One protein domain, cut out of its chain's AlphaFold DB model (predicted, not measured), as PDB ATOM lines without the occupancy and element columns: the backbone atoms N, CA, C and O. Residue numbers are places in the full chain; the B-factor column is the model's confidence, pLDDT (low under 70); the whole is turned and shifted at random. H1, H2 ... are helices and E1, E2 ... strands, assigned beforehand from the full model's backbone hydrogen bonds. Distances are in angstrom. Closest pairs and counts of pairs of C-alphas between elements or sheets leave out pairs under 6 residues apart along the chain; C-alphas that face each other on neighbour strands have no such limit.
ATOM      1  N   TYR A   4      40.082   5.079  -4.280       74.94
ATOM      2  CA  TYR A   4      40.408   5.504  -2.927       74.94
ATOM      3  C   TYR A   4      40.868   4.321  -2.095       74.94
ATOM      4  O   TYR A   4      40.241   3.263  -2.080       74.94
ATOM      5  N   TYR A   5      41.947   4.534  -1.354       81.56
ATOM      6  CA  TYR A   5      42.397   3.608  -0.331       81.56
ATOM      7  C   TYR A   5      41.726   3.979   0.983       81.56
ATOM      8  O   TYR A   5      42.029   5.019   1.560       81.56
ATOM      9  N   MET A   6      40.819   3.126   1.448       83.88
ATOM     10  CA  MET A   6      40.090   3.328   2.696       83.88
ATOM     11  C   MET A   6      40.401   2.206   3.676       83.88
ATOM     12  O   MET A   6      40.495   1.039   3.308       83.88
ATOM     13  N   THR A   7      40.559   2.547   4.941       84.19
ATOM     14  CA  THR A   7      40.576   1.589   6.042       84.19
ATOM     15  C   THR A   7      39.164   1.085   6.341       84.19
ATOM     16  O   THR A   7      38.162   1.722   6.008       84.19
ATOM     17  N   TYR A   8      39.079  -0.035   7.059       82.94
ATOM     18  CA  TYR A   8      37.814  -0.555   7.588       82.94
ATOM     19  C   TYR A   8      37.060   0.494   8.435       82.94
ATOM     20  O   TYR A   8      35.847   0.638   8.324       82.94
ATOM     21  N   SER A   9      37.758   1.292   9.247       83.88
ATOM     22  CA  SER A   9      37.106   2.366  10.008       83.88
ATOM     23  C   SER A   9      36.557   3.479   9.118       83.88
ATOM     24  O   SER A   9      35.451   3.950   9.353       83.88
ATOM     25  N   GLU A  10      37.303   3.894   8.092       87.50
ATOM     26  CA  GLU A  10      36.875   4.983   7.206       87.50
ATOM     27  C   GLU A  10      35.634   4.594   6.407       87.50
ATOM     28  O   GLU A  10      34.696   5.380   6.330       87.50
ATOM     29  N   ILE A  11      35.579   3.370   5.876       88.56
ATOM     30  CA  ILE A  11      34.410   2.938   5.105       88.56
ATOM     31  C   ILE A  11      33.171   2.731   5.981       88.56
ATOM     32  O   ILE A  11      32.064   3.059   5.562       88.56
ATOM     33  N   SER A  12      33.351   2.251   7.217       90.06
ATOM     34  CA  SER A  12      32.252   2.187   8.183       90.06
ATOM     35  C   SER A  12      31.715   3.582   8.498       90.06
ATOM     36  O   SER A  12      30.501   3.762   8.526       90.06
ATOM     37  N   ASN A  13      32.599   4.562   8.697       90.50
ATOM     38  CA  ASN A  13      32.203   5.938   8.992       90.50
ATOM     39  C   ASN A  13      31.481   6.603   7.808       90.50
ATOM     40  O   ASN A  13      30.530   7.350   8.025       90.50
ATOM     41  N   GLU A  14      31.898   6.331   6.567       90.38
ATOM     42  CA  GLU A  14      31.175   6.811   5.379       90.38
ATOM     43  C   GLU A  14      29.766   6.213   5.303       90.38
ATOM     44  O   GLU A  14      28.807   6.950   5.083       90.38
ATOM     45  N   LEU A  15      29.611   4.907   5.558       91.81
ATOM     46  CA  LEU A  15      28.283   4.293   5.616       91.81
ATOM     47  C   LEU A  15      27.422   4.930   6.718       91.81
ATOM     48  O   LEU A  15      26.273   5.277   6.461       91.81
ATOM     49  N   ASP A  16      27.974   5.138   7.915       92.12
ATOM     50  CA  ASP A  16      27.262   5.797   9.021       92.12
ATOM     51  C   ASP A  16      26.797   7.210   8.653       92.12
ATOM     52  O   ASP A  16      25.671   7.602   8.969       92.12
ATOM     53  N   LYS A  17      27.629   7.959   7.924       91.94
ATOM     54  CA  LYS A  17      27.251   9.269   7.400       91.94
ATOM     55  C   LYS A  17      26.050   9.162   6.457       91.94
ATOM     56  O   LYS A  17      25.067   9.871   6.665       91.94
ATOM     57  N   TYR A  18      26.086   8.263   5.472       90.31
ATOM     58  CA  TYR A  18      24.971   8.100   4.528       90.31
ATOM     59  C   TYR A  18      23.681   7.654   5.224       90.31
ATOM     60  O   TYR A  18      22.595   8.098   4.857       90.31
ATOM     61  N   LEU A  19      23.783   6.813   6.257       89.94
ATOM     62  CA  LEU A  19      22.630   6.383   7.049       89.94
ATOM     63  C   LEU A  19      22.019   7.512   7.874       89.94
ATOM     64  O   LEU A  19      20.800   7.539   8.026       89.94
ATOM     65  N   SER A  20      22.828   8.456   8.357       88.69
ATOM     66  CA  SER A  20      22.327   9.643   9.062       88.69
ATOM     67  C   SER A  20      21.551  10.608   8.155       88.69
ATOM     68  O   SER A  20      20.712  11.369   8.633       88.69
ATOM     69  N   GLU A  21      21.812  10.557   6.848       84.38
ATOM     70  CA  GLU A  21      21.143  11.362   5.821       84.38
ATOM     71  C   GLU A  21      19.921  10.639   5.216       84.38
ATOM     72  O   GLU A  21      19.113  11.256   4.516       84.38
ATOM     73  N   SER A  22      19.756   9.339   5.486       81.12
ATOM     74  CA  SER A  22      18.657   8.534   4.957       81.12
ATOM     75  C   SER A  22      17.365   8.700   5.760       81.12
ATOM     76  O   SER A  22      17.363   8.783   6.986       81.12
ATOM     77  N   LYS A  23      16.231   8.703   5.050       73.94
ATOM     78  CA  LYS A  23      14.887   8.739   5.652       73.94
ATOM     79  C   LYS A  23      14.410   7.364   6.130       73.94
ATOM     80  O   LYS A  23      13.500   7.298   6.952       73.94
ATOM     81  N   GLU A  24      15.001   6.288   5.611       70.56
ATOM     82  CA  GLU A  24      14.647   4.895   5.895       70.56
ATOM     83  C   GLU A  24      15.939   4.091   6.089       70.56
ATOM     84  O   GLU A  24      16.575   3.672   5.123       70.56
ATOM     85  N   ASN A  25      16.358   3.910   7.344       70.75
ATOM     86  CA  ASN A  25      17.641   3.278   7.672       70.75
ATOM     87  C   ASN A  25      17.516   2.007   8.534       70.75
ATOM     88  O   ASN A  25      18.520   1.357   8.815       70.75
ATOM     89  N   SER A  26      16.297   1.621   8.931       76.44
ATOM     90  CA  SER A  26      16.097   0.616   9.984       76.44
ATOM     91  C   SER A  26      16.613  -0.785   9.632       76.44
ATOM     92  O   SER A  26      17.167  -1.463  10.501       76.44
ATOM     93  N   ASN A  27      16.484  -1.234   8.374       85.06
ATOM     94  CA  ASN A  27      17.048  -2.525   7.988       85.06
ATOM     95  C   ASN A  27      18.545  -2.406   7.719       85.06
ATOM     96  O   ASN A  27      19.298  -3.296   8.105       85.06
ATOM     97  N   ILE A  28      18.995  -1.317   7.098       89.00
ATOM     98  CA  ILE A  28      20.419  -1.150   6.793       89.00
ATOM     99  C   ILE A  28      21.257  -1.071   8.079       89.00
ATOM    100  O   ILE A  28      22.301  -1.709   8.153       89.00
ATOM    101  N   GLU A  29      20.787  -0.372   9.118       89.00
ATOM    102  CA  GLU A  29      21.438  -0.357  10.435       89.00
ATOM    103  C   GLU A  29      21.514  -1.761  11.048       89.00
ATOM    104  O   GLU A  29      22.563  -2.176  11.544       89.00
ATOM    105  N   LYS A  30      20.414  -2.522  10.969       89.94
ATOM    106  CA  LYS A  30      20.345  -3.896  11.478       89.94
ATOM    107  C   LYS A  30      21.313  -4.841  10.759       89.94
ATOM    108  O   LYS A  30      21.892  -5.705  11.410       89.94
ATOM    109  N   TYR A  31      21.476  -4.682   9.446       91.00
ATOM    110  CA  TYR A  31      22.322  -5.529   8.596       91.00
ATOM    111  C   TYR A  31      23.593  -4.802   8.125       91.00
ATOM    112  O   TYR A  31      24.098  -5.014   7.021       91.00
ATOM    113  N   LYS A  32      24.117  -3.900   8.965       92.25
ATOM    114  CA  LYS A  32      25.287  -3.073   8.643       92.25
ATOM    115  C   LYS A  32      26.516  -3.916   8.313       92.25
ATOM    116  O   LYS A  32      27.262  -3.580   7.395       92.25
ATOM    117  N   ALA A  33      26.730  -5.011   9.044       90.75
ATOM    118  CA  ALA A  33      27.861  -5.902   8.811       90.75
ATOM    119  C   ALA A  33      27.797  -6.536   7.416       90.75
ATOM    120  O   ALA A  33      28.810  -6.624   6.727       90.75
ATOM    121  N   GLU A  34      26.601  -6.914   6.972       92.88
ATOM    122  CA  GLU A  34      26.351  -7.512   5.671       92.88
ATOM    123  C   GLU A  34      26.596  -6.522   4.529       92.88
ATOM    124  O   GLU A  34      27.193  -6.894   3.515       92.88
ATOM    125  N   VAL A  35      26.188  -5.259   4.706       91.88
ATOM    126  CA  VAL A  35      26.464  -4.173   3.753       91.88
ATOM    127  C   VAL A  35      27.963  -3.894   3.667       91.88
ATOM    128  O   VAL A  35      28.520  -3.828   2.571       91.88
ATOM    129  N   LEU A  36      28.652  -3.789   4.804       91.62
ATOM    130  CA  LEU A  36      30.097  -3.564   4.828       91.62
ATOM    131  C   LEU A  36      30.869  -4.748   4.233       91.62
ATOM    132  O   LEU A  36      31.812  -4.545   3.462       91.62
ATOM    133  N   ALA A  37      30.439  -5.982   4.501       90.31
ATOM    134  CA  ALA A  37      30.988  -7.174   3.867       90.31
ATOM    135  C   ALA A  37      30.793  -7.145   2.345       90.31
ATOM    136  O   ALA A  37      31.711  -7.524   1.621       90.31
ATOM    137  N   ALA A  38      29.655  -6.656   1.845       90.25
ATOM    138  CA  ALA A  38      29.400  -6.528   0.412       90.25
ATOM    139  C   ALA A  38      30.302  -5.484  -0.268       90.25
ATOM    140  O   ALA A  38      30.798  -5.724  -1.366       90.25
ATOM    141  N   ILE A  39      30.553  -4.340   0.377       88.00
ATOM    142  CA  ILE A  39      31.368  -3.263  -0.213       88.00
ATOM    143  C   ILE A  39      32.861  -3.614  -0.196       88.00
ATOM    144  O   ILE A  39      33.592  -3.305  -1.135       88.00
ATOM    145  N   THR A  40      33.316  -4.260   0.879       85.31
ATOM    146  CA  THR A  40      34.741  -4.572   1.105       85.31
ATOM    147  C   THR A  40      35.158  -5.946   0.595       85.31
ATOM    148  O   THR A  40      36.346  -6.265   0.533       85.31
ATOM    149  N   GLY A  41      34.175  -6.762   0.235       77.06
ATOM    150  CA  GLY A  41      34.353  -8.125  -0.200       77.06
ATOM    151  C   GLY A  41      34.799  -8.267  -1.644       77.06
ATOM    152  O   GLY A  41      34.293  -7.608  -2.551       77.06
ATOM    153  N   ASN A  42      35.690  -9.224  -1.870       74.88
ATOM    154  CA  ASN A  42      35.995  -9.732  -3.200       74.88
ATOM    155  C   ASN A  42      35.685 -11.228  -3.232       74.88
ATOM    156  O   ASN A  42      36.581 -12.059  -3.100       74.88
ATOM    157  N   TYR A  43      34.398 -11.549  -3.313       76.62
ATOM    158  CA  TYR A  43      33.919 -12.927  -3.349       76.62
ATOM    159  C   TYR A  43      33.740 -13.398  -4.789       76.62
ATOM    160  O   TYR A  43      33.877 -12.639  -5.744       76.62
ATOM    161  N   SER A  44      33.389 -14.664  -4.955       72.25
ATOM    162  CA  SER A  44      32.739 -15.128  -6.178       72.25
ATOM    163  C   SER A  44      31.290 -15.488  -5.862       72.25
ATOM    164  O   SER A  44      30.940 -15.690  -4.703       72.25
ATOM    165  N   GLN A  45      30.435 -15.551  -6.885       62.94
ATOM    166  CA  GLN A  45      28.974 -15.668  -6.740       62.94
ATOM    167  C   GLN A  45      28.510 -16.887  -5.910       62.94
ATOM    168  O   GLN A  45      27.400 -16.896  -5.395       62.94
ATOM    169  N   ASN A  46      29.376 -17.892  -5.741       70.44
ATOM    170  CA  ASN A  46      29.106 -19.117  -4.984       70.44
ATOM    171  C   ASN A  46      30.052 -19.319  -3.784       70.44
ATOM    172  O   ASN A  46      30.068 -20.399  -3.195       70.44
ATOM    173  N   ASP A  47      30.854 -18.317  -3.424       78.44
ATOM    174  CA  ASP A  47      31.816 -18.408  -2.321       78.44
ATOM    175  C   ASP A  47      31.192 -17.949  -0.999       78.44
ATOM    176  O   ASP A  47      31.492 -16.886  -0.450       78.44
ATOM    177  N   LEU A  48      30.255 -18.766  -0.520       81.12
ATOM    178  CA  LEU A  48      29.472 -18.500   0.684       81.12
ATOM    179  C   LEU A  48      30.335 -18.459   1.946       81.12
ATOM    180  O   LEU A  48      30.045 -17.675   2.848       81.12
ATOM    181  N   ASP A  49      31.389 -19.273   1.997       82.19
ATOM    182  CA  ASP A  49      32.283 -19.355   3.150       82.19
ATOM    183  C   ASP A  49      33.071 -18.054   3.316       82.19
ATOM    184  O   ASP A  49      33.132 -17.508   4.420       82.19
ATOM    185  N   SER A  50      33.609 -17.499   2.223       84.38
ATOM    186  CA  SER A  50      34.293 -16.203   2.270       84.38
ATOM    187  C   SER A  50      33.342 -15.063   2.629       84.38
ATOM    188  O   SER A  50      33.714 -14.177   3.401       84.38
ATOM    189  N   VAL A  51      32.106 -15.091   2.115       85.81
ATOM    190  CA  VAL A  51      31.071 -14.115   2.495       85.81
ATOM    191  C   VAL A  51      30.794 -14.208   3.993       85.81
ATOM    192  O   VAL A  51      30.794 -13.189   4.677       85.81
ATOM    193  N   HIS A  52      30.593 -15.418   4.517       85.38
ATOM    194  CA  HIS A  52      30.292 -15.635   5.928       85.38
ATOM    195  C   HIS A  52      31.415 -15.130   6.835       85.38
ATOM    196  O   HIS A  52      31.159 -14.336   7.737       85.38
ATOM    197  N   GLN A  53      32.661 -15.501   6.533       85.94
ATOM    198  CA  GLN A  53      33.832 -15.051   7.288       85.94
ATOM    199  C   GLN A  53      33.939 -13.527   7.316       85.94
ATOM    200  O   GLN A  53      34.247 -12.946   8.353       85.94
ATOM    201  N   MET A  54      33.663 -12.858   6.194       87.12
ATOM    202  CA  MET A  54      33.708 -11.399   6.139       87.12
ATOM    203  C   MET A  54      32.545 -10.728   6.872       87.12
ATOM    204  O   MET A  54      32.736  -9.661   7.455       87.12
ATOM    205  N   VAL A  55      31.357 -11.334   6.886       88.00
ATOM    206  CA  VAL A  55      30.239 -10.852   7.711       88.00
ATOM    207  C   VAL A  55      30.581 -10.980   9.195       88.00
ATOM    208  O   VAL A  55      30.488  -9.989   9.918       88.00
ATOM    209  N   GLU A  56      31.039 -12.150   9.648       86.06
ATOM    210  CA  GLU A  56      31.443 -12.378  11.045       86.06
ATOM    211  C   GLU A  56      32.539 -11.405  11.483       86.06
ATOM    212  O   GLU A  56      32.523 -10.847  12.581       86.06
ATOM    213  N   LEU A  57      33.490 -11.161  10.593       85.38
ATOM    214  CA  LEU A  57      34.564 -10.206  10.773       85.38
ATOM    215  C   LEU A  57      34.049  -8.785  11.031       85.38
ATOM    216  O   LEU A  57      34.507  -8.126  11.967       85.38
ATOM    217  N   TRP A  58      33.068  -8.331  10.251       87.88
ATOM    218  CA  TRP A  58      32.442  -7.027  10.451       87.88
ATOM    219  C   TRP A  58      31.558  -6.976  11.694       87.88
ATOM    220  O   TRP A  58      31.600  -5.982  12.416       87.88
ATOM    221  N   GLN A  59      30.814  -8.043  11.992       87.12
ATOM    222  CA  GLN A  59      30.036  -8.154  13.229       87.12
ATOM    223  C   GLN A  59      30.941  -8.023  14.459       87.12
ATOM    224  O   GLN A  59      30.659  -7.227  15.357       87.12
ATOM    225  N   ASN A  60      32.074  -8.730  14.459       83.31
ATOM    226  CA  ASN A  60      33.083  -8.635  15.509       83.31
ATOM    227  C   ASN A  60      33.660  -7.222  15.605       83.31
ATOM    228  O   ASN A  60      33.774  -6.692  16.705       83.31
ATOM    229  N   GLN A  61      33.978  -6.587  14.474       80.19
ATOM    230  CA  GLN A  61      34.548  -5.240  14.465       80.19
ATOM    231  C   GLN A  61      33.567  -4.168  14.963       80.19
ATOM    232  O   GLN A  61      33.987  -3.223  15.629       80.19
ATOM    233  N   ILE A  62      32.274  -4.308  14.659       83.06
ATOM    234  CA  ILE A  62      31.220  -3.409  15.146       83.06
ATOM    235  C   ILE A  62      31.007  -3.603  16.652       83.06
ATOM    236  O   ILE A  62      30.929  -2.623  17.389       83.06
ATOM    237  N   ALA A  63      30.930  -4.853  17.118       82.50
ATOM    238  CA  ALA A  63      30.686  -5.160  18.525       82.50
ATOM    239  C   ALA A  63      31.901  -4.863  19.420       82.50
ATOM    240  O   ALA A  63      31.749  -4.392  20.547       82.50
ATOM    241  N   GLN A  64      33.107  -5.157  18.934       79.62
ATOM    242  CA  GLN A  64      34.371  -5.003  19.648       79.62
ATOM    243  C   GLN A  64      35.458  -4.498  18.686       79.62
ATOM    244  O   GLN A  64      36.192  -5.303  18.108       79.62
ATOM    245  N   PRO A  65      35.610  -3.169  18.532       70.75
ATOM    246  CA  PRO A  65      36.581  -2.586  17.611       70.75
ATOM    247  C   PRO A  65      38.014  -3.004  17.965       70.75
ATOM    248  O   PRO A  65      38.651  -2.444  18.861       70.75
ATOM    249  N   SER A  66      38.549  -3.997  17.255       61.88
ATOM    250  CA  SER A  66      39.901  -4.494  17.481       61.88
ATOM    251  C   SER A  66      40.866  -3.782  16.547       61.88
ATOM    252  O   SER A  66      40.812  -3.931  15.328       61.88
ATOM    253  N   LYS A  67      41.815  -3.036  17.120       58.03
ATOM    254  CA  LYS A  67      42.925  -2.449  16.349       58.03
ATOM    255  C   LYS A  67      43.897  -3.513  15.814       58.03
ATOM    256  O   LYS A  67      44.650  -3.235  14.887       58.03
ATOM    257  N   LEU A  68      43.883  -4.716  16.398       52.12
ATOM    258  CA  LEU A  68      44.814  -5.809  16.102       52.12
ATOM    259  C   LEU A  68      44.387  -6.670  14.906       52.12
ATOM    260  O   LEU A  68      45.255  -7.155  14.190       52.12
ATOM    261  N   LEU A  69      43.081  -6.860  14.684       54.03
ATOM    262  CA  LEU A  69      42.580  -7.782  13.653       54.03
ATOM    263  C   LEU A  69      42.667  -7.210  12.228       54.03
ATOM    264  O   LEU A  69      42.889  -7.972  11.291       54.03
ATOM    265  N   PHE A  70      42.554  -5.885  12.063       57.34
ATOM    266  CA  PHE A  70      42.549  -5.239  10.737       57.34
ATOM    267  C   PHE A  70      43.786  -4.405  10.413       57.34
ATOM    268  O   PHE A  70      44.086  -4.208   9.233       57.34
ATOM    269  N   GLY A  71      44.527  -3.932  11.421       53.09
ATOM    270  CA  GLY A  71      45.624  -2.983  11.214       53.09
ATOM    271  C   GLY A  71      45.206  -1.768  10.367       53.09
ATOM    272  O   GLY A  71      44.030  -1.422  10.284       53.09
ATOM    273  N   HIS A  72      46.166  -1.136   9.689       57.03
ATOM    274  CA  HIS A  72      45.908  -0.111   8.663       57.03
ATOM    275  C   HIS A  72      45.700  -0.741   7.279       57.03
ATOM    276  O   HIS A  72      46.234  -0.251   6.286       57.03
ATOM    277  N   ARG A  73      45.010  -1.886   7.186       63.56
ATOM    278  CA  ARG A  73      44.773  -2.503   5.881       63.56
ATOM    279  C   ARG A  73      43.836  -1.607   5.080       63.56
ATOM    280  O   ARG A  73      42.675  -1.429   5.440       63.56
ATOM    281  N   TYR A  74      44.376  -1.057   4.002       71.88
ATOM    282  CA  TYR A  74      43.622  -0.280   3.038       71.88
ATOM    283  C   TYR A  74      42.968  -1.213   2.021       71.88
ATOM    284  O   TYR A  74      43.600  -2.138   1.507       71.88
ATOM    285  N   ILE A  75      41.702  -0.950   1.730       76.50
ATOM    286  CA  ILE A  75      40.963  -1.525   0.613       76.50
ATOM    287  C   ILE A  75      40.812  -0.466  -0.473       76.50
ATOM    288  O   ILE A  75      40.616   0.712  -0.178       76.50
ATOM    289  N   CYS A  76      40.931  -0.889  -1.727       78.19
ATOM    290  CA  CYS A  76      40.663  -0.028  -2.870       78.19
ATOM    291  C   CYS A  76      39.150   0.013  -3.120       78.19
ATOM    292  O   CYS A  76      38.531  -1.031  -3.335       78.19
ATOM    293  N   VAL A  77      38.563   1.207  -3.094       78.38
ATOM    294  CA  VAL A  77      37.155   1.447  -3.417       78.38
ATOM    295  C   VAL A  77      37.075   2.517  -4.495       78.38
ATOM    296  O   VAL A  77      37.674   3.585  -4.378       78.38
ATOM    297  N   GLN A  78      36.324   2.243  -5.557       78.38
ATOM    298  CA  GLN A  78      36.126   3.210  -6.632       78.38
ATOM    299  C   GLN A  78      35.163   4.314  -6.191       78.38
ATOM    300  O   GLN A  78      34.132   4.034  -5.574       78.38
ATOM    301  N   SER A  79      35.454   5.557  -6.578       75.94
ATOM    302  CA  SER A  79      34.631   6.736  -6.278       75.94
ATOM    303  C   SER A  79      33.161   6.527  -6.645       75.94
ATOM    304  O   SER A  79      32.270   6.833  -5.858       75.94
ATOM    305  N   MET A  80      32.914   5.901  -7.798       77.12
ATOM    306  CA  MET A  80      31.571   5.594  -8.290       77.12
ATOM    307  C   MET A  80      30.768   4.696  -7.344       77.12
ATOM    308  O   MET A  80      29.559   4.860  -7.225       77.12
ATOM    309  N   MET A  81      31.428   3.747  -6.671       82.81
ATOM    310  CA  MET A  81      30.754   2.821  -5.764       82.81
ATOM    311  C   MET A  81      30.301   3.539  -4.504       82.81
ATOM    312  O   MET A  81      29.219   3.248  -4.009       82.81
ATOM    313  N   LEU A  82      31.115   4.470  -3.998       85.19
ATOM    314  CA  LEU A  82      30.758   5.292  -2.844       85.19
ATOM    315  C   LEU A  82      29.597   6.228  -3.190       85.19
ATOM    316  O   LEU A  82      28.640   6.312  -2.428       85.19
ATOM    317  N   SER A  83      29.626   6.858  -4.369       83.69
ATOM    318  CA  SER A  83      28.513   7.681  -4.860       83.69
ATOM    319  C   SER A  83      27.224   6.873  -5.018       83.69
ATOM    320  O   SER A  83      26.161   7.313  -4.582       83.69
ATOM    321  N   PHE A  84      27.314   5.673  -5.599       88.56
ATOM    322  CA  PHE A  84      26.175   4.767  -5.711       88.56
ATOM    323  C   PHE A  84      25.652   4.350  -4.335       88.56
ATOM    324  O   PHE A  84      24.450   4.412  -4.099       88.56
ATOM    325  N   LEU A  85      26.543   3.966  -3.419       89.94
ATOM    326  CA  LEU A  85      26.185   3.576  -2.059       89.94
ATOM    327  C   LEU A  85      25.435   4.702  -1.338       89.94
ATOM    328  O   LEU A  85      24.378   4.451  -0.769       89.94
ATOM    329  N   ALA A  86      25.931   5.937  -1.421       89.25
ATOM    330  CA  ALA A  86      25.276   7.101  -0.837       89.25
ATOM    331  C   ALA A  86      23.858   7.309  -1.400       89.25
ATOM    332  O   ALA A  86      22.897   7.452  -0.639       89.25
ATOM    333  N   SER A  87      23.704   7.260  -2.728       86.88
ATOM    334  CA  SER A  87      22.398   7.401  -3.387       86.88
ATOM    335  C   SER A  87      21.445   6.261  -3.006       86.88
ATOM    336  O   SER A  87      20.309   6.508  -2.617       86.88
ATOM    337  N   ALA A  88      21.918   5.013  -3.008       89.62
ATOM    338  CA  ALA A  88      21.100   3.843  -2.699       89.62
ATOM    339  C   ALA A  88      20.690   3.759  -1.214       89.62
ATOM    340  O   ALA A  88      19.607   3.252  -0.905       89.62
ATOM    341  N   CYS A  89      21.529   4.256  -0.294       88.62
ATOM    342  CA  CYS A  89      21.185   4.419   1.120       88.62
ATOM    343  C   CYS A  89      20.118   5.502   1.317       88.62
ATOM    344  O   CYS A  89      19.141   5.278   2.028       88.62
ATOM    345  N   THR A  90      20.295   6.671   0.698       85.56
ATOM    346  CA  THR A  90      19.409   7.833   0.895       85.56
ATOM    347  C   THR A  90      18.064   7.680   0.186       85.56
ATOM    348  O   THR A  90      17.050   8.166   0.690       85.56
ATOM    349  N   SER A  91      18.019   6.947  -0.929       86.38
ATOM    350  CA  SER A  91      16.791   6.644  -1.668       86.38
ATOM    351  C   SER A  91      16.021   5.420  -1.161       86.38
ATOM    352  O   SER A  91      14.945   5.116  -1.675       86.38
ATOM    353  N   GLY A  92      16.553   4.683  -0.182       86.81
ATOM    354  CA  GLY A  92      15.908   3.485   0.367       86.81
ATOM    355  C   GLY A  92      15.967   2.244  -0.535       86.81
ATOM    356  O   GLY A  92      15.342   1.230  -0.216       86.81
ATOM    357  N   LEU A  93      16.724   2.267  -1.642       88.94
ATOM    358  CA  LEU A  93      16.896   1.092  -2.509       88.94
ATOM    359  C   LEU A  93      17.507  -0.090  -1.747       88.94
ATOM    360  O   LEU A  93      17.012  -1.214  -1.854       88.94
ATOM    361  N   LEU A  94      18.552   0.154  -0.949       90.00
ATOM    362  CA  LEU A  94      19.175  -0.909  -0.154       90.00
ATOM    363  C   LEU A  94      18.226  -1.464   0.911       90.00
ATOM    364  O   LEU A  94      18.162  -2.680   1.078       90.00
ATOM    365  N   ASP A  95      17.456  -0.607   1.585       89.19
ATOM    366  CA  ASP A  95      16.476  -1.048   2.583       89.19
ATOM    367  C   ASP A  95      15.408  -1.947   1.936       89.19
ATOM    368  O   ASP A  95      15.108  -3.025   2.449       89.19
ATOM    369  N   ALA A  96      14.929  -1.589   0.739       88.38
ATOM    370  CA  ALA A  96      13.980  -2.403  -0.017       88.38
ATOM    371  C   ALA A  96      14.543  -3.778  -0.423       88.38
ATOM    372  O   ALA A  96      13.829  -4.781  -0.312       88.38
ATOM    373  N   ILE A  97      15.805  -3.844  -0.867       88.94
ATOM    374  CA  ILE A  97      16.483  -5.110  -1.194       88.94
ATOM    375  C   ILE A  97      16.580  -5.978   0.060       88.94
ATOM    376  O   ILE A  97      16.097  -7.113   0.063       88.94
ATOM    377  N   ILE A  98      17.125  -5.424   1.145       89.69
ATOM    378  CA  ILE A  98      17.301  -6.127   2.418       89.69
ATOM    379  C   ILE A  98      15.962  -6.635   2.946       89.69
ATOM    380  O   ILE A  98      15.842  -7.808   3.295       89.69
ATOM    381  N   ASN A  99      14.939  -5.781   2.971       88.00
ATOM    382  CA  ASN A  99      13.615  -6.140   3.454       88.00
ATOM    383  C   ASN A  99      13.007  -7.273   2.618       88.00
ATOM    384  O   ASN A  99      12.414  -8.198   3.170       88.00
ATOM    385  N   SER A 100      13.193  -7.257   1.294       85.38
ATOM    386  CA  SER A 100      12.698  -8.329   0.424       85.38
ATOM    387  C   SER A 100      13.341  -9.690   0.722       85.38
ATOM    388  O   SER A 100      12.645 -10.703   0.701       85.38
ATOM    389  N   ILE A 101      14.633  -9.709   1.068       86.56
ATOM    390  CA  ILE A 101      15.370 -10.924   1.439       86.56
ATOM    391  C   ILE A 101      15.000 -11.361   2.861       86.56
ATOM    392  O   ILE A 101      14.769 -12.539   3.108       86.56
ATOM    393  N   ALA A 102      14.891 -10.415   3.795       82.94
ATOM    394  CA  ALA A 102      14.585 -10.689   5.196       82.94
ATOM    395  C   ALA A 102      13.136 -11.160   5.425       82.94
ATOM    396  O   ALA A 102      12.880 -11.900   6.374       82.94
ATOM    397  N   THR A 103      12.190 -10.727   4.584       78.44
ATOM    398  CA  THR A 103      10.766 -11.114   4.658       78.44
ATOM    399  C   THR A 103      10.393 -12.258   3.712       78.44
ATOM    400  O   THR A 103       9.327 -12.858   3.863       78.44
ATOM    401  N   GLY A 104      11.249 -12.572   2.736       64.12
ATOM    402  CA  GLY A 104      11.035 -13.619   1.745       64.12
ATOM    403  C   GLY A 104      11.521 -14.993   2.209       64.12
ATOM    404  O   GLY A 104      12.641 -15.149   2.685       64.12
ATOM    405  N   ASN A 105      10.691 -16.020   2.002       51.41
ATOM    406  CA  ASN A 105      11.109 -17.422   2.063       51.41
ATOM    407  C   ASN A 105      12.194 -17.672   1.000       51.41
ATOM    408  O   ASN A 105      11.867 -17.863  -0.172       51.41
ATOM    409  N   LEU A 106      13.470 -17.720   1.399       49.06
ATOM    410  CA  LEU A 106      14.533 -18.350   0.611       49.06
ATOM    411  C   LEU A 106      14.199 -19.842   0.472       49.06
ATOM    412  O   LEU A 106      14.585 -20.682   1.284       49.06
ATOM    413  N   SER A 107      13.407 -20.187  -0.542       38.69
ATOM    414  CA  SER A 107      13.106 -21.573  -0.866       38.69
ATOM    415  C   SER A 107      14.341 -22.215  -1.493       38.69
ATOM    416  O   SER A 107      14.619 -21.999  -2.670       38.69
ATOM    417  N   GLY A 108      15.053 -23.035  -0.718       41.28
ATOM    418  CA  GLY A 108      15.868 -24.115  -1.279       41.28
ATOM    419  C   GLY A 108      17.359 -24.152  -0.952       41.28
ATOM    420  O   GLY A 108      17.994 -25.114  -1.363       41.28
ATOM    421  N   PHE A 109      17.929 -23.215  -0.190       37.19
ATOM    422  CA  PHE A 109      19.322 -23.332   0.264       37.19
ATOM    423  C   PHE A 109      19.506 -22.808   1.694       37.19
ATOM    424  O   PHE A 109      18.974 -21.762   2.048       37.19
ATOM    425  N   ASN A 110      20.297 -23.533   2.497       45.91
ATOM    426  CA  ASN A 110      20.696 -23.230   3.886       45.91
ATOM    427  C   ASN A 110      21.614 -21.990   4.015       45.91
ATOM    428  O   ASN A 110      22.465 -21.936   4.902       45.91
ATOM    429  N   ILE A 111      21.507 -21.008   3.120       56.53
ATOM    430  CA  ILE A 111      22.302 -19.783   3.210       56.53
ATOM    431  C   ILE A 111      21.646 -18.909   4.276       56.53
ATOM    432  O   ILE A 111      20.443 -18.653   4.222       56.53
ATOM    433  N   SER A 112      22.422 -18.472   5.269       72.44
ATOM    434  CA  SER A 112      21.906 -17.555   6.282       72.44
ATOM    435  C   SER A 112      21.379 -16.280   5.609       72.44
ATOM    436  O   SER A 112      21.897 -15.829   4.581       72.44
ATOM    437  N   VAL A 113      20.335 -15.684   6.188       79.50
ATOM    438  CA  VAL A 113      19.740 -14.431   5.685       79.50
ATOM    439  C   VAL A 113      20.818 -13.354   5.496       79.50
ATOM    440  O   VAL A 113      20.805 -12.653   4.487       79.50
ATOM    441  N   GLY A 114      21.797 -13.289   6.406       80.12
ATOM    442  CA  GLY A 114      22.907 -12.340   6.328       80.12
ATOM    443  C   GLY A 114      23.799 -12.537   5.097       80.12
ATOM    444  O   GLY A 114      24.013 -11.600   4.332       80.12
ATOM    445  N   SER A 115      24.246 -13.769   4.826       83.00
ATOM    446  CA  SER A 115      25.058 -14.062   3.636       83.00
ATOM    447  C   SER A 115      24.309 -13.752   2.335       83.00
ATOM    448  O   SER A 115      24.904 -13.226   1.399       83.00
ATOM    449  N   SER A 116      22.997 -14.000   2.291       85.25
ATOM    450  CA  SER A 116      22.164 -13.683   1.121       85.25
ATOM    451  C   SER A 116      22.062 -12.175   0.872       85.25
ATOM    452  O   SER A 116      22.163 -11.732  -0.271       85.25
ATOM    453  N   ILE A 117      21.923 -11.379   1.940       88.50
ATOM    454  CA  ILE A 117      21.946  -9.912   1.859       88.50
ATOM    455  C   ILE A 117      23.294  -9.429   1.315       88.50
ATOM    456  O   ILE A 117      23.323  -8.645   0.365       88.50
ATOM    457  N   SER A 118      24.408  -9.918   1.871       88.62
ATOM    458  CA  SER A 118      25.745  -9.532   1.408       88.62
ATOM    459  C   SER A 118      25.972  -9.857  -0.064       88.62
ATOM    460  O   SER A 118      26.516  -9.026  -0.785       88.62
ATOM    461  N   ILE A 119      25.540 -11.033  -0.524       87.44
ATOM    462  CA  ILE A 119      25.694 -11.451  -1.922       87.44
ATOM    463  C   ILE A 119      24.887 -10.546  -2.849       87.44
ATOM    464  O   ILE A 119      25.455 -10.012  -3.798       87.44
ATOM    465  N   ALA A 120      23.607 -10.306  -2.552       87.88
ATOM    466  CA  ALA A 120      22.752  -9.473  -3.398       87.88
ATOM    467  C   ALA A 120      23.308  -8.046  -3.555       87.88
ATOM    468  O   ALA A 120      23.376  -7.503  -4.659       87.88
ATOM    469  N   ILE A 121      23.777  -7.446  -2.457       90.12
ATOM    470  CA  ILE A 121      24.372  -6.104  -2.487       90.12
ATOM    471  C   ILE A 121      25.721  -6.123  -3.219       90.12
ATOM    472  O   ILE A 121      26.023  -5.209  -3.986       90.12
ATOM    473  N   TRP A 122      26.530  -7.166  -3.032       89.56
ATOM    474  CA  TRP A 122      27.815  -7.316  -3.714       89.56
ATOM    475  C   TRP A 122      27.650  -7.471  -5.235       89.56
ATOM    476  O   TRP A 122      28.376  -6.839  -6.006       89.56
ATOM    477  N   GLU A 123      26.669  -8.256  -5.684       86.69
ATOM    478  CA  GLU A 123      26.330  -8.418  -7.104       86.69
ATOM    479  C   GLU A 123      25.875  -7.099  -7.733       86.69
ATOM    480  O   GLU A 123      26.334  -6.737  -8.823       86.69
ATOM    481  N   LEU A 124      25.024  -6.352  -7.026       88.62
ATOM    482  CA  LEU A 124      24.580  -5.022  -7.428       88.62
ATOM    483  C   LEU A 124      25.773  -4.072  -7.597       88.62
ATOM    484  O   LEU A 124      25.950  -3.479  -8.663       88.62
ATOM    485  N   LEU A 125      26.641  -3.986  -6.586       87.62
ATOM    486  CA  LEU A 125      27.833  -3.138  -6.614       87.62
ATOM    487  C   LEU A 125      28.791  -3.516  -7.751       87.62
ATOM    488  O   LEU A 125      29.321  -2.641  -8.435       87.62
ATOM    489  N   ASN A 126      29.003  -4.807  -7.999       85.88
ATOM    490  CA  ASN A 126      29.859  -5.255  -9.099       85.88
ATOM    491  C   ASN A 126      29.250  -5.055 -10.480       85.88
ATOM    492  O   ASN A 126      29.993  -4.928 -11.453       85.88
ATOM    493  N   SER A 127      27.926  -5.038 -10.583       85.50
ATOM    494  CA  SER A 127      27.253  -4.706 -11.834       85.50
ATOM    495  C   SER A 127      27.406  -3.220 -12.144       85.50
ATOM    496  O   SER A 127      27.744  -2.872 -13.273       85.50
ATOM    497  N   VAL A 128      27.288  -2.361 -11.124       84.12
ATOM    498  CA  VAL A 128      27.528  -0.915 -11.235       84.12
ATOM    499  C   VAL A 128      28.946  -0.612 -11.737       84.12
ATOM    500  O   VAL A 128      29.095   0.198 -12.645       84.12
ATOM    501  N   LYS A 129      29.977  -1.327 -11.257       81.31
ATOM    502  CA  LYS A 129      31.372  -1.181 -11.742       81.31
ATOM    503  C   LYS A 129      31.562  -1.431 -13.243       81.31
ATOM    504  O   LYS A 129      32.578  -1.033 -13.803       81.31
ATOM    505  N   LYS A 130      30.652  -2.177 -13.873       82.75
ATOM    506  CA  LYS A 130      30.737  -2.574 -15.289       82.75
ATOM    507  C   LYS A 130      29.895  -1.681 -16.198       82.75
ATOM    508  O   LYS A 130      29.829  -1.950 -17.398       82.75
TER     509      LYS A 130
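This is residues 4 to 130 of the 222 residues of an uncharacterized protein of [Eubacterium] rectale (UniProt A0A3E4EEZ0). The short helix H3 makes the core, with the two longest helices, H4 and H8, packed on it and H1 and H6 as a slanted pair on another side. A small ribbon of two strands, E1 and E2, lies toward one end of the longest axis and leads into H1 and H6; toward the other end H7 and H8 form a helical hairpin, with H2 packed on H7. The 127 printed residues include eight named helices and two named strands, in the order E1 H1 H2 H3 H4 H5 E2 H6 H7 H8; the sheet, E1 - E2, is antiparallel and the class is mostly helix. The whole is compact, with a radius of gyration of the C-alphas of 13.8 A, and rounded, spanning 40 by 31 by 31 A.

Strands E1, residues 4 to 7, and E2, residues 74 to 78, are antiparallel neighbours at 140 degrees; N 4 and O 77 are within hydrogen-bond range at 2.8 A, as are N 6 and O 75 at 2.9 A. H1, residues 8 to 21, touches H6, residues 79 to 90, with its residues 15 to 21 alone; the closest C-alphas, of Tyr 18 and Ala 86, are 5.5 A apart, and the tilt is steep, 40 degrees, the same way. The hub is H8, residues 113 to 128, which touches three helices. It touches H3, residues 32 to 40, closest at the C-alphas of Ala 38 and Trp 122, 4.5 A, at a steep tilt of 37 degrees, only just beyond shallow, the same way. H8 touches H4, residues 48 to 63, about perpendicular at 77 degrees, closest at the C-alphas of His 52 and Ser 115, 5.9 A. H8 and H7, residues 93 to 103, form a helical hairpin at a shallow tilt of 31 degrees, opposite ways, closest at the C-alphas of Ile 98 and Ile 117, 6.0 A. H3 and H4 touch, closest at the C-alphas of Ala 33 and Trp 58, 5.0 A. H2, residues 26 to 30, touches H7, closest at the C-alphas of Asn 27 and Asp 95, 5.6 A. H5, residues 67 to 70, and H4 are near each other, with 6 pairs of C-alphas within 10 A. Every O i to N i+4 pair is within hydrogen-bond range in H1, H2, H3, H4, H6, H7 and H8; H5 is too short for such a pair.

E1 begins at C-alpha 4, (40.408, 5.504, -2.927), and H8, 23.0 A long, ends at C-alpha 128, (27.528, -0.915, -11.235). H4 measures 22.3 A, H1 20.6 A, H6 16.9 A and H7 15.4 A.

The two C-alphas farthest apart, of His 72 and Ser 107, are 40.3 A apart. The printed part has no cut, and no link is long. The mean pLDDT of the printed part is 80.4; residue 45 and residues 66 to 73 and 104 to 111 are under 70.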